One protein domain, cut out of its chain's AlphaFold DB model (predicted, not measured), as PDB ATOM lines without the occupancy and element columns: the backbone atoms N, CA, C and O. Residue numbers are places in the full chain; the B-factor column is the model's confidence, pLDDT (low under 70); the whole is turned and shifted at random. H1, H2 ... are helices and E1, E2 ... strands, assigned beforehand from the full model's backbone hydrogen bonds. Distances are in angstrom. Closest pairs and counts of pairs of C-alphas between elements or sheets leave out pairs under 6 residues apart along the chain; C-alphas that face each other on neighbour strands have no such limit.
ATOM      1  N   GLY A 702     -27.797 -44.064   8.391       88.88
ATOM      2  CA  GLY A 702     -28.687 -42.916   8.192       88.88
ATOM      3  C   GLY A 702     -28.421 -41.807   9.201       88.88
ATOM      4  O   GLY A 702     -27.269 -41.449   9.386       88.88
ATOM      5  N   SER A 703     -29.457 -41.309   9.886       89.00
ATOM      6  CA  SER A 703     -29.319 -40.241  10.892       89.00
ATOM      7  C   SER A 703     -28.819 -40.711  12.267       89.00
ATOM      8  O   SER A 703     -28.801 -39.922  13.212       89.00
ATOM      9  N   GLN A 704     -28.454 -41.986  12.415       93.50
ATOM     10  CA  GLN A 704     -27.923 -42.530  13.662       93.50
ATOM     11  C   GLN A 704     -26.404 -42.664  13.569       93.50
ATOM     12  O   GLN A 704     -25.871 -43.125  12.557       93.50
ATOM     13  N   SER A 705     -25.713 -42.355  14.662       95.62
ATOM     14  CA  SER A 705     -24.291 -42.673  14.824       95.62
ATOM     15  C   SER A 705     -24.023 -43.129  16.250       95.62
ATOM     16  O   SER A 705     -24.654 -42.626  17.176       95.62
ATOM     17  N   ALA A 706     -23.086 -44.049  16.450       97.88
ATOM     18  CA  ALA A 706     -22.753 -44.541  17.778       97.88
ATOM     19  C   ALA A 706     -21.263 -44.840  17.935       97.88
ATOM     20  O   ALA A 706     -20.577 -45.178  16.972       97.88
ATOM     21  N   VAL A 707     -20.775 -44.745  19.168       98.62
ATOM     22  CA  VAL A 707     -19.449 -45.220  19.572       98.62
ATOM     23  C   VAL A 707     -19.571 -46.018  20.863       98.62
ATOM     24  O   VAL A 707     -20.232 -45.586  21.808       98.62
ATOM     25  N   LEU A 708     -18.919 -47.175  20.894       98.44
ATOM     26  CA  LEU A 708     -18.758 -48.016  22.073       98.44
ATOM     27  C   LEU A 708     -17.305 -47.933  22.536       98.44
ATOM     28  O   LEU A 708     -16.397 -48.263  21.780       98.44
ATOM     29  N   GLU A 709     -17.094 -47.531  23.783       97.88
ATOM     30  CA  GLU A 709     -15.835 -47.646  24.520       97.88
ATOM     31  C   GLU A 709     -16.182 -48.154  25.917       97.88
ATOM     32  O   GLU A 709     -16.670 -47.383  26.743       97.88
ATOM     33  N   MET A 710     -15.962 -49.447  26.174       96.19
ATOM     34  CA  MET A 710     -16.461 -50.092  27.390       96.19
ATOM     35  C   MET A 710     -16.100 -49.309  28.670       96.19
ATOM     36  O   MET A 710     -14.953 -48.887  28.831       96.19
ATOM     37  N   PRO A 711     -17.057 -49.137  29.601       96.12
ATOM     38  CA  PRO A 711     -18.434 -49.650  29.562       96.12
ATOM     39  C   PRO A 711     -19.434 -48.735  28.830       96.12
ATOM     40  O   PRO A 711     -20.627 -49.010  28.829       96.12
ATOM     41  N   TRP A 712     -18.982 -47.637  28.232       98.00
ATOM     42  CA  TRP A 712     -19.824 -46.552  27.742       98.00
ATOM     43  C   TRP A 712     -20.214 -46.712  26.278       98.00
ATOM     44  O   TRP A 712     -19.362 -46.927  25.413       98.00
ATOM     45  N   LYS A 713     -21.489 -46.485  25.978       98.31
ATOM     46  CA  LYS A 713     -21.983 -46.357  24.609       98.31
ATOM     47  C   LYS A 713     -22.692 -45.025  24.426       98.31
ATOM     48  O   LYS A 713     -23.640 -44.719  25.145       98.31
ATOM     49  N   LEU A 714     -22.211 -44.236  23.470       98.44
ATOM     50  CA  LEU A 714     -22.824 -42.971  23.078       98.44
ATOM     51  C   LEU A 714     -23.569 -43.151  21.758       98.44
ATOM     52  O   LEU A 714     -22.996 -43.673  20.803       98.44
ATOM     53  N   ILE A 715     -24.816 -42.685  21.697       97.25
ATOM     54  CA  ILE A 715     -25.664 -42.719  20.500       97.25
ATOM     55  C   ILE A 715     -26.112 -41.296  20.158       97.25
ATOM     56  O   ILE A 715     -26.580 -40.549  21.017       97.25
ATOM     57  N   ARG A 716     -26.001 -40.924  18.884       94.12
ATOM     58  CA  ARG A 716     -26.568 -39.703  18.308       94.12
ATOM     59  C   ARG A 716     -27.752 -40.038  17.416       94.12
ATOM     60  O   ARG A 716     -27.689 -40.993  16.646       94.12
ATOM     61  N   LEU A 717     -28.781 -39.196  17.492       90.44
ATOM     62  CA  LEU A 717     -29.987 -39.252  16.668       90.44
ATOM     63  C   LEU A 717     -30.188 -37.886  16.011       90.44
ATOM     64  O   LEU A 717     -30.698 -36.959  16.645       90.44
ATOM     65  N   GLY A 718     -29.713 -37.738  14.775       85.38
ATOM     66  CA  GLY A 718     -29.696 -36.463  14.062       85.38
ATOM     67  C   GLY A 718     -29.104 -35.338  14.920       85.38
ATOM     68  O   GLY A 718     -27.999 -35.454  15.459       85.38
ATOM     69  N   ASN A 719     -29.882 -34.267  15.092       83.00
ATOM     70  CA  ASN A 719     -29.481 -33.069  15.840       83.00
ATOM     71  C   ASN A 719     -29.895 -33.076  17.320       83.00
ATOM     72  O   ASN A 719     -29.706 -32.073  18.011       83.00
ATOM     73  N   ARG A 720     -30.445 -34.182  17.837       86.00
ATOM     74  CA  ARG A 720     -30.782 -34.289  19.262       86.00
ATOM     75  C   ARG A 720     -29.521 -34.280  20.137       86.00
ATOM     76  O   ARG A 720     -28.434 -34.650  19.673       86.00
ATOM     77  N   PRO A 721     -29.656 -33.918  21.427       88.62
ATOM     78  CA  PRO A 721     -28.623 -34.215  22.410       88.62
ATOM     79  C   PRO A 721     -28.251 -35.709  22.370       88.62
ATOM     80  O   PRO A 721     -29.150 -36.543  22.214       88.62
ATOM     81  N   PRO A 722     -26.958 -36.059  22.486       93.50
ATOM     82  CA  PRO A 722     -26.539 -37.454  22.498       93.50
ATOM     83  C   PRO A 722     -27.124 -38.197  23.705       93.50
ATOM     84  O   PRO A 722     -27.423 -37.606  24.742       93.50
ATOM     85  N   LEU A 723     -27.255 -39.509  23.563       96.25
ATOM     86  CA  LEU A 723     -27.584 -40.436  24.639       96.25
ATOM     87  C   LEU A 723     -26.298 -41.125  25.086       96.25
ATOM     88  O   LEU A 723     -25.468 -41.459  24.240       96.25
ATOM     89  N   LEU A 724     -26.133 -41.343  26.387       97.88
ATOM     90  CA  LEU A 724     -24.993 -42.065  26.945       97.88
ATOM     91  C   LEU A 724     -25.492 -43.153  27.891       97.88
ATOM     92  O   LEU A 724     -26.210 -42.864  28.844       97.88
ATOM     93  N   PHE A 725     -25.071 -44.390  27.655       97.88
ATOM     94  CA  PHE A 725     -25.456 -45.545  28.458       97.88
ATOM     95  C   PHE A 725     -24.223 -46.293  28.971       97.88
ATOM     96  O   PHE A 725     -23.194 -46.350  28.294       97.88
ATOM     97  N   ASP A 726     -24.341 -46.886  30.160       96.25
ATOM     98  CA  ASP A 726     -23.424 -47.920  30.648       96.25
ATOM     99  C   ASP A 726     -23.961 -49.287  30.197       96.25
ATOM    100  O   ASP A 726     -24.992 -49.755  30.682       96.25
ATOM    101  N   VAL A 727     -23.256 -49.916  29.256       95.00
ATOM    102  CA  VAL A 727     -23.604 -51.205  28.637       95.00
ATOM    103  C   VAL A 727     -22.770 -52.367  29.186       95.00
ATOM    104  O   VAL A 727     -22.616 -53.415  28.549       95.00
ATOM    105  N   SER A 728     -22.225 -52.220  30.399       91.75
ATOM    106  CA  SER A 728     -21.612 -53.339  31.125       91.75
ATOM    107  C   SER A 728     -22.604 -54.489  31.344       91.75
ATOM    108  O   SER A 728     -22.204 -55.654  31.283       91.75
ATOM    109  N   THR A 729     -23.896 -54.176  31.482       83.88
ATOM    110  CA  THR A 729     -25.015 -55.130  31.553       83.88
ATOM    111  C   THR A 729     -25.819 -55.161  30.244       83.88
ATOM    112  O   THR A 729     -25.990 -54.100  29.640       83.88
ATOM    113  N   PRO A 730     -26.375 -56.314  29.821       74.19
ATOM    114  CA  PRO A 730     -27.247 -56.416  28.642       74.19
ATOM    115  C   PRO A 730     -28.435 -55.429  28.617       74.19
ATOM    116  O   PRO A 730     -28.764 -54.893  27.566       74.19
ATOM    117  N   GLU A 731     -29.021 -55.111  29.775       76.00
ATOM    118  CA  GLU A 731     -30.136 -54.165  29.973       76.00
ATOM    119  C   GLU A 731     -29.670 -52.699  30.112       76.00
ATOM    120  O   GLU A 731     -30.396 -51.839  30.619       76.00
ATOM    121  N   GLY A 732     -28.405 -52.414  29.786       79.00
ATOM    122  CA  GLY A 732     -27.741 -51.137  30.064       79.00
ATOM    123  C   GLY A 732     -28.409 -49.912  29.433       79.00
ATOM    124  O   GLY A 732     -28.351 -48.817  29.994       79.00
ATOM    125  N   GLU A 733     -29.079 -50.095  28.295       88.06
ATOM    126  CA  GLU A 733     -29.699 -49.020  27.522       88.06
ATOM    127  C   GLU A 733     -31.186 -48.859  27.870       88.06
ATOM    128  O   GLU A 733     -32.026 -49.671  27.496       88.06
ATOM    129  N   HIS A 734     -31.520 -47.783  28.584       87.69
ATOM    130  CA  HIS A 734     -32.897 -47.412  28.915       87.69
ATOM    131  C   HIS A 734     -32.962 -45.909  29.217       87.69
ATOM    132  O   HIS A 734     -32.061 -45.381  29.869       87.69
ATOM    133  N   GLN A 735     -34.031 -45.201  28.836       83.50
ATOM    134  CA  GLN A 735     -34.128 -43.735  28.968       83.50
ATOM    135  C   GLN A 735     -33.886 -43.221  30.397       83.50
ATOM    136  O   GLN A 735     -33.219 -42.213  30.594       83.50
ATOM    137  N   ARG A 736     -34.386 -43.941  31.414       85.56
ATOM    138  CA  ARG A 736     -34.192 -43.602  32.845       85.56
ATOM    139  C   ARG A 736     -32.744 -43.772  33.324       85.56
ATOM    140  O   ARG A 736     -32.446 -43.443  34.463       85.56
ATOM    141  N   ARG A 737     -31.880 -44.335  32.479       88.12
ATOM    142  CA  ARG A 737     -30.449 -44.564  32.694       88.12
ATOM    143  C   ARG A 737     -29.618 -43.838  31.629       88.12
ATOM    144  O   ARG A 737     -28.513 -44.272  31.334       88.12
ATOM    145  N   ASN A 738     -30.151 -42.785  31.007       93.94
ATOM    146  CA  ASN A 738     -29.356 -41.935  30.129       93.94
ATOM    147  C   ASN A 738     -28.433 -41.050  30.978       93.94
ATOM    148  O   ASN A 738     -28.870 -40.058  31.553       93.94
ATOM    149  N   LEU A 739     -27.152 -41.400  31.007       95.94
ATOM    150  CA  LEU A 739     -26.134 -40.813  31.873       95.94
ATOM    151  C   LEU A 739     -25.486 -39.562  31.258       95.94
ATOM    152  O   LEU A 739     -24.487 -39.069  31.775       95.94
ATOM    153  N   VAL A 740     -26.009 -39.028  30.146       95.75
ATOM    154  CA  VAL A 740     -25.373 -37.912  29.417       95.75
ATOM    155  C   VAL A 740     -25.226 -36.648  30.273       95.75
ATOM    156  O   VAL A 740     -24.218 -35.952  30.172       95.75
ATOM    157  N   THR A 741     -26.201 -36.359  31.139       95.75
ATOM    158  CA  THR A 741     -26.168 -35.206  32.053       95.75
ATOM    159  C   THR A 741     -25.297 -35.450  33.277       95.75
ATOM    160  O   THR A 741     -24.735 -34.506  33.823       95.75
ATOM    161  N   GLU A 742     -25.175 -36.706  33.706       96.88
ATOM    162  CA  GLU A 742     -24.387 -37.104  34.876       96.88
ATOM    163  C   GLU A 742     -22.906 -37.325  34.539       96.88
ATOM    164  O   GLU A 742     -22.049 -37.173  35.404       96.88
ATOM    165  N   GLN A 743     -22.597 -37.655  33.281       97.50
ATOM    166  CA  GLN A 743     -21.250 -37.931  32.771       97.50
ATOM    167  C   GLN A 743     -20.919 -37.070  31.529       97.50
ATOM    168  O   GLN A 743     -20.549 -37.603  30.473       97.50
ATOM    169  N   PRO A 744     -21.016 -35.726  31.617       97.44
ATOM    170  CA  PRO A 744     -20.868 -34.841  30.460       97.44
ATOM    171  C   PRO A 744     -19.463 -34.889  29.840       97.44
ATOM    172  O   PRO A 744     -19.318 -34.763  28.624       97.44
ATOM    173  N   GLU A 745     -18.422 -35.123  30.644       98.06
ATOM    174  CA  GLU A 745     -17.042 -35.244  30.154       98.06
ATOM    175  C   GLU A 745     -16.834 -36.510  29.312       98.06
ATOM    176  O   GLU A 745     -16.176 -36.469  28.267       98.06
ATOM    177  N   VAL A 746     -17.431 -37.632  29.733       98.12
ATOM    178  CA  VAL A 746     -17.404 -38.893  28.979       98.12
ATOM    179  C   VAL A 746     -18.164 -38.721  27.669       98.12
ATOM    180  O   VAL A 746     -17.626 -39.050  26.610       98.12
ATOM    181  N   ALA A 747     -19.364 -38.137  27.721       98.12
ATOM    182  CA  ALA A 747     -20.159 -37.859  26.531       98.12
ATOM    183  C   ALA A 747     -19.392 -36.982  25.529       98.12
ATOM    184  O   ALA A 747     -19.279 -37.341  24.359       98.12
ATOM    185  N   ALA A 748     -18.787 -35.879  25.981       98.00
ATOM    186  CA  ALA A 748     -18.006 -34.988  25.121       98.00
ATOM    187  C   ALA A 748     -16.778 -35.683  24.505       98.00
ATOM    188  O   ALA A 748     -16.470 -35.482  23.328       98.00
ATOM    189  N   ARG A 749     -16.076 -36.530  25.273       98.31
ATOM    190  CA  ARG A 749     -14.928 -37.309  24.778       98.31
ATOM    191  C   ARG A 749     -15.341 -38.295  23.688       98.31
ATOM    192  O   ARG A 749     -14.657 -38.392  22.669       98.31
ATOM    193  N   LEU A 750     -16.413 -39.048  23.922       98.56
ATOM    194  CA  LEU A 750     -16.911 -40.045  22.977       98.56
ATOM    195  C   LEU A 750     -17.484 -39.389  21.723       98.56
ATOM    196  O   LEU A 750     -17.161 -39.825  20.621       98.56
ATOM    197  N   ASP A 751     -18.230 -38.296  21.869       97.50
ATOM    198  CA  ASP A 751     -18.748 -37.529  20.734       97.50
ATOM    199  C   ASP A 751     -17.628 -37.020  19.824       97.50
ATOM    200  O   ASP A 751     -17.681 -37.189  18.605       97.50
ATOM    201  N   ARG A 752     -16.566 -36.455  20.416       98.00
ATOM    202  CA  ARG A 752     -15.397 -35.993  19.662       98.00
ATOM    203  C   ARG A 752     -14.773 -37.127  18.848       98.00
ATOM    204  O   ARG A 752     -14.543 -36.958  17.656       98.00
ATOM    205  N   ARG A 753     -14.562 -38.294  19.460       98.12
ATOM    206  CA  ARG A 753     -13.985 -39.466  18.776       98.12
ATOM    207  C   ARG A 753     -14.878 -39.999  17.664       98.12
ATOM    208  O   ARG A 753     -14.383 -40.375  16.607       98.12
ATOM    209  N   LEU A 754     -16.190 -40.011  17.888       97.62
ATOM    210  CA  LEU A 754     -17.161 -40.396  16.870       97.62
ATOM    211  C   LEU A 754     -17.092 -39.454  15.659       97.62
ATOM    212  O   LEU A 754     -17.085 -39.919  14.523       97.62
ATOM    213  N   ARG A 755     -16.973 -38.140  15.889       96.75
ATOM    214  CA  ARG A 755     -16.792 -37.135  14.827       96.75
ATOM    215  C   ARG A 755     -15.454 -37.285  14.096       96.75
ATOM    216  O   ARG A 755     -15.435 -37.198  12.872       96.75
ATOM    217  N   GLU A 756     -14.365 -37.542  14.818       97.94
ATOM    218  CA  GLU A 756     -13.028 -37.778  14.247       97.94
ATOM    219  C   GLU A 756     -12.995 -39.012  13.335       97.94
ATOM    220  O   GLU A 756     -12.430 -38.954  12.244       97.94
ATOM    221  N   TRP A 757     -13.625 -40.115  13.754       97.62
ATOM    222  CA  TRP A 757     -13.791 -41.301  12.912       97.62
ATOM    223  C   TRP A 757     -14.675 -40.996  11.699       97.62
ATOM    224  O   TRP A 757     -14.290 -41.275  10.565       97.62
ATOM    225  N   ALA A 758     -15.825 -40.351  11.916       96.06
ATOM    226  CA  ALA A 758     -16.776 -40.056  10.851       96.06
ATOM    227  C   ALA A 758     -16.201 -39.125   9.769       96.06
ATOM    228  O   ALA A 758     -16.541 -39.259   8.593       96.06
ATOM    229  N   ALA A 759     -15.292 -38.213  10.129       96.62
ATOM    230  CA  ALA A 759     -14.593 -37.334   9.190       96.62
ATOM    231  C   ALA A 759     -13.718 -38.086   8.165       96.62
ATOM    232  O   ALA A 759     -13.357 -37.511   7.142       96.62
ATOM    233  N   GLN A 760     -13.397 -39.361   8.410       94.44
ATOM    234  CA  GLN A 760     -12.577 -40.204   7.528       94.44
ATOM    235  C   GLN A 760     -13.408 -41.054   6.550       94.44
ATOM    236  O   GLN A 760     -12.844 -41.838   5.786       94.44
ATOM    237  N   LEU A 761     -14.739 -40.962   6.606       93.69
ATOM    238  CA  LEU A 761     -15.662 -41.818   5.856       93.69
ATOM    239  C   LEU A 761     -16.084 -41.199   4.515       93.69
ATOM    240  O   LEU A 761     -15.730 -40.068   4.190       93.69
ATOM    241  N   GLN A 762     -16.871 -41.949   3.742       86.19
ATOM    242  CA  GLN A 762     -17.419 -41.546   2.447       86.19
ATOM    243  C   GLN A 762     -18.958 -41.633   2.478       86.19
ATOM    244  O   GLN A 762     -19.490 -42.741   2.473       86.19
ATOM    245  N   PRO A 763     -19.699 -40.503   2.509       88.00
ATOM    246  CA  PRO A 763     -19.217 -39.125   2.660       88.00
ATOM    247  C   PRO A 763     -18.627 -38.864   4.056       88.00
ATOM    248  O   PRO A 763     -18.909 -39.604   5.000       88.00
ATOM    249  N   ALA A 764     -17.822 -37.811   4.192       91.94
ATOM    250  CA  ALA A 764     -17.190 -37.442   5.458       91.94
ATOM    251  C   ALA A 764     -18.183 -36.773   6.426       91.94
ATOM    252  O   ALA A 764     -19.056 -36.013   6.009       91.94
ATOM    253  N   GLY A 765     -18.001 -37.011   7.725       91.50
ATOM    254  CA  GLY A 765     -18.765 -36.390   8.809       91.50
ATOM    255  C   GLY A 765     -19.948 -37.223   9.311       91.50
ATOM    256  O   GLY A 765     -20.194 -38.344   8.868       91.50
ATOM    257  N   LEU A 766     -20.672 -36.699  10.298       89.50
ATOM    258  CA  LEU A 766     -21.905 -37.324  10.785       89.50
ATOM    259  C   LEU A 766     -23.068 -37.028   9.831       89.50
ATOM    260  O   LEU A 766     -23.055 -36.032   9.114       89.50
ATOM    261  N   SER A 767     -24.097 -37.874   9.854       76.75
ATOM    262  CA  SER A 767     -25.361 -37.556   9.190       76.75
ATOM    263  C   SER A 767     -26.226 -36.720  10.137       76.75
ATOM    264  O   SER A 767     -26.769 -37.235  11.112       76.75
ATOM    265  N   GLU A 768     -26.311 -35.416   9.877       67.88
ATOM    266  CA  GLU A 768     -27.019 -34.433  10.720       67.88
ATOM    267  C   GLU A 768     -28.386 -34.018  10.122       67.88
ATOM    268  O   GLU A 768     -28.947 -32.973  10.456       67.88
ATOM    269  N   ASP A 769     -28.938 -34.829   9.212       63.88
ATOM    270  CA  ASP A 769     -30.041 -34.422   8.334       63.88
ATOM    271  C   ASP A 769     -31.439 -34.604   8.965       63.88
ATOM    272  O   ASP A 769     -31.798 -35.697   9.412       63.88
ATOM    273  N   ALA A 770     -32.276 -33.559   8.930       58.03
ATOM    274  CA  ALA A 770     -33.651 -33.530   9.462       58.03
ATOM    275  C   ALA A 770     -34.679 -34.183   8.508       58.03
ATOM    276  O   ALA A 770     -35.817 -33.728   8.349       58.03
ATOM    277  N   SER A 771     -34.259 -35.249   7.827       65.62
ATOM    278  CA  SER A 771     -35.056 -35.968   6.836       65.62
ATOM    279  C   SER A 771     -36.172 -36.808   7.477       65.62
ATOM    280  O   SER A 771     -36.202 -37.036   8.688       65.62
ATOM    281  N   ALA A 772     -37.081 -37.346   6.655       59.31
ATOM    282  CA  ALA A 772     -38.075 -38.330   7.106       59.31
ATOM    283  C   ALA A 772     -37.433 -39.566   7.771       59.31
ATOM    284  O   ALA A 772     -38.031 -40.162   8.665       59.31
ATOM    285  N   PHE A 773     -36.196 -39.906   7.385       64.50
ATOM    286  CA  PHE A 773     -35.417 -40.978   8.001       64.50
ATOM    287  C   PHE A 773     -35.122 -40.679   9.477       64.50
ATOM    288  O   PHE A 773     -35.246 -41.563  10.321       64.50
ATOM    289  N   SER A 774     -34.826 -39.415   9.808       70.44
ATOM    290  CA  SER A 774     -34.599 -38.992  11.194       70.44
ATOM    291  C   SER A 774     -35.842 -39.139  12.056       70.44
ATOM    292  O   SER A 774     -35.752 -39.693  13.147       70.44
ATOM    293  N   ARG A 775     -37.012 -38.732  11.546       79.56
ATOM    294  CA  ARG A 775     -38.278 -38.889  12.279       79.56
ATOM    295  C   ARG A 775     -38.581 -40.350  12.587       79.56
ATOM    296  O   ARG A 775     -38.844 -40.680  13.737       79.56
ATOM    297  N   ARG A 776     -38.449 -41.234  11.590       82.31
ATOM    298  CA  ARG A 776     -38.706 -42.664  11.797       82.31
ATOM    299  C   ARG A 776     -37.771 -43.272  12.843       82.31
ATOM    300  O   ARG A 776     -38.205 -44.091  13.641       82.31
ATOM    301  N   HIS A 777     -36.499 -42.882  12.865       85.69
ATOM    302  CA  HIS A 777     -35.580 -43.352  13.902       85.69
ATOM    303  C   HIS A 777     -35.939 -42.843  15.291       85.69
ATOM    304  O   HIS A 777     -35.892 -43.613  16.241       85.69
ATOM    305  N   GLU A 778     -36.298 -41.568  15.425       85.62
ATOM    306  CA  GLU A 778     -36.722 -41.020  16.713       85.62
ATOM    307  C   GLU A 778     -37.956 -41.750  17.256       85.62
ATOM    308  O   GLU A 778     -37.968 -42.114  18.430       85.62
ATOM    309  N   GLU A 779     -38.934 -42.054  16.398       86.81
ATOM    310  CA  GLU A 779     -40.083 -42.899  16.750       86.81
ATOM    311  C   GLU A 779     -39.632 -44.267  17.269       86.81
ATOM    312  O   GLU A 779     -40.034 -44.660  18.360       86.81
ATOM    313  N   LEU A 780     -38.737 -44.959  16.551       88.88
ATOM    314  CA  LEU A 780     -38.217 -46.261  16.979       88.88
ATOM    315  C   LEU A 780     -37.505 -46.193  18.341       88.88
ATOM    316  O   LEU A 780     -37.684 -47.073  19.175       88.88
ATOM    317  N   PHE A 781     -36.708 -45.156  18.604       92.06
ATOM    318  CA  PHE A 781     -36.063 -44.988  19.913       92.06
ATOM    319  C   PHE A 781     -37.078 -44.676  21.025       92.06
ATOM    320  O   PHE A 781     -36.862 -45.080  22.168       92.06
ATOM    321  N   GLY A 782     -38.182 -43.994  20.708       89.75
ATOM    322  CA  GLY A 782     -39.303 -43.790  21.628       89.75
ATOM    323  C   GLY A 782     -40.079 -45.081  21.917       89.75
ATOM    324  O   GLY A 782     -40.332 -45.383  23.081       89.75
ATOM    325  N   GLU A 783     -40.389 -45.872  20.881       88.38
ATOM    326  CA  GLU A 783     -41.079 -47.175  20.967       88.38
ATOM    327  C   GLU A 783     -40.336 -48.178  21.871       88.38
ATOM    328  O   GLU A 783     -40.963 -49.028  22.499       88.38
ATOM    329  N   HIS A 784     -39.006 -48.070  21.956       89.81
ATOM    330  CA  HIS A 784     -38.137 -48.948  22.754       89.81
ATOM    331  C   HIS A 784     -37.630 -48.297  24.050       89.81
ATOM    332  O   HIS A 784     -36.634 -48.740  24.616       89.81
ATOM    333  N   GLU A 785     -38.297 -47.237  24.518       90.31
ATOM    334  CA  GLU A 785     -38.015 -46.560  25.793       90.31
ATOM    335  C   GLU A 785     -36.555 -46.081  25.953       90.31
ATOM    336  O   GLU A 785     -36.037 -45.994  27.066       90.31
TER     337      GLU A 785
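AT A GLANCE: This is residues 702 to 785 of the 940 residues of the protein "Sulfatase domain-containing protein" of Planctomycetaceae bacterium (UniProt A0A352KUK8). A small sheet of three strands, E1, E2 and E3, has the long helix H1 laid across one face, while a second helix, H2, is set well away from H1 and only grazes the sheet near the first residue of E1 and the last of E2. Two long stretches with no named element, residues 727 to 743 and 759 to 771, lead to H1 and from H1 to H2. The printed part has 84 residues, with three named strands and then two named helices in the order E1, E2, E3, H1, H2; the sheet order is E1, E2, E3, antiparallel throughout, and the class is mixed, helices and strands. The whole is compact, with a radius of gyration of the C-alphas of 12.7 A, and its rounded outline spans 33 by 28 by 21 A.

HOW THE PARTS SIT: E1, residues 704 to 709, and E2, residues 712 to 717, form a hairpin, antiparallel at 171 degrees between their directions; N 705 and O 716 are 3.1 A apart and N 712 and O 709 are 2.8 A apart, both within hydrogen-bond range. E2 and E3, residues 723 to 726, form the next hairpin, antiparallel at 159 degrees, with N 713 and O 725 at 2.9 A and N 723 and O 715 at 2.8 A, within hydrogen-bond range. The three strands make a meander, each the antiparallel neighbour of the one before; E1 and E3 are edge strands. H1, residues 744 to 758, is on one face of this sheet, two layers in all, at a height over the sheet of 8.4 A. It runs across the strands, at 67 degrees to E1 on the local plane, over E1 and E2 and only just over E3, on which 3 of its C-alphas fall. Its closest C-alphas to E1 are those of Leu 754 and Val 707, 6.0 A apart. H2, residues 772 to 783, only grazes the sheet with residues 773 to 781; its closest C-alphas to E2 are those of Glu 778 and Leu 717, 7.0 A apart. H1 and H2 are apart. In H1 and H2 every O i to N i+4 pair is within hydrogen-bond range.

IN THESE COORDINATES: E1 begins at C-alpha 704, (-27.923, -42.530, 13.662), and measures 17.0 A; E2 measures 16.7 A and E3 10.5 A. H1 begins at C-alpha 744, (-20.868, -34.841, 30.460), and is 20.7 A long. H2 is 16.7 A long and ends at C-alpha 783, (-41.079, -47.175, 20.967).

THE WHOLE: The two C-alphas farthest apart are those of Arg 736 and Gln 762, at 34.8 A. The printed part has no cut. The links E3 to H1 and H1 to H2 are long, while E1 to E2 and E2 to E3 are tight. The mean pLDDT of the printed part is 89.8, and residues 768 to 773 are under 70.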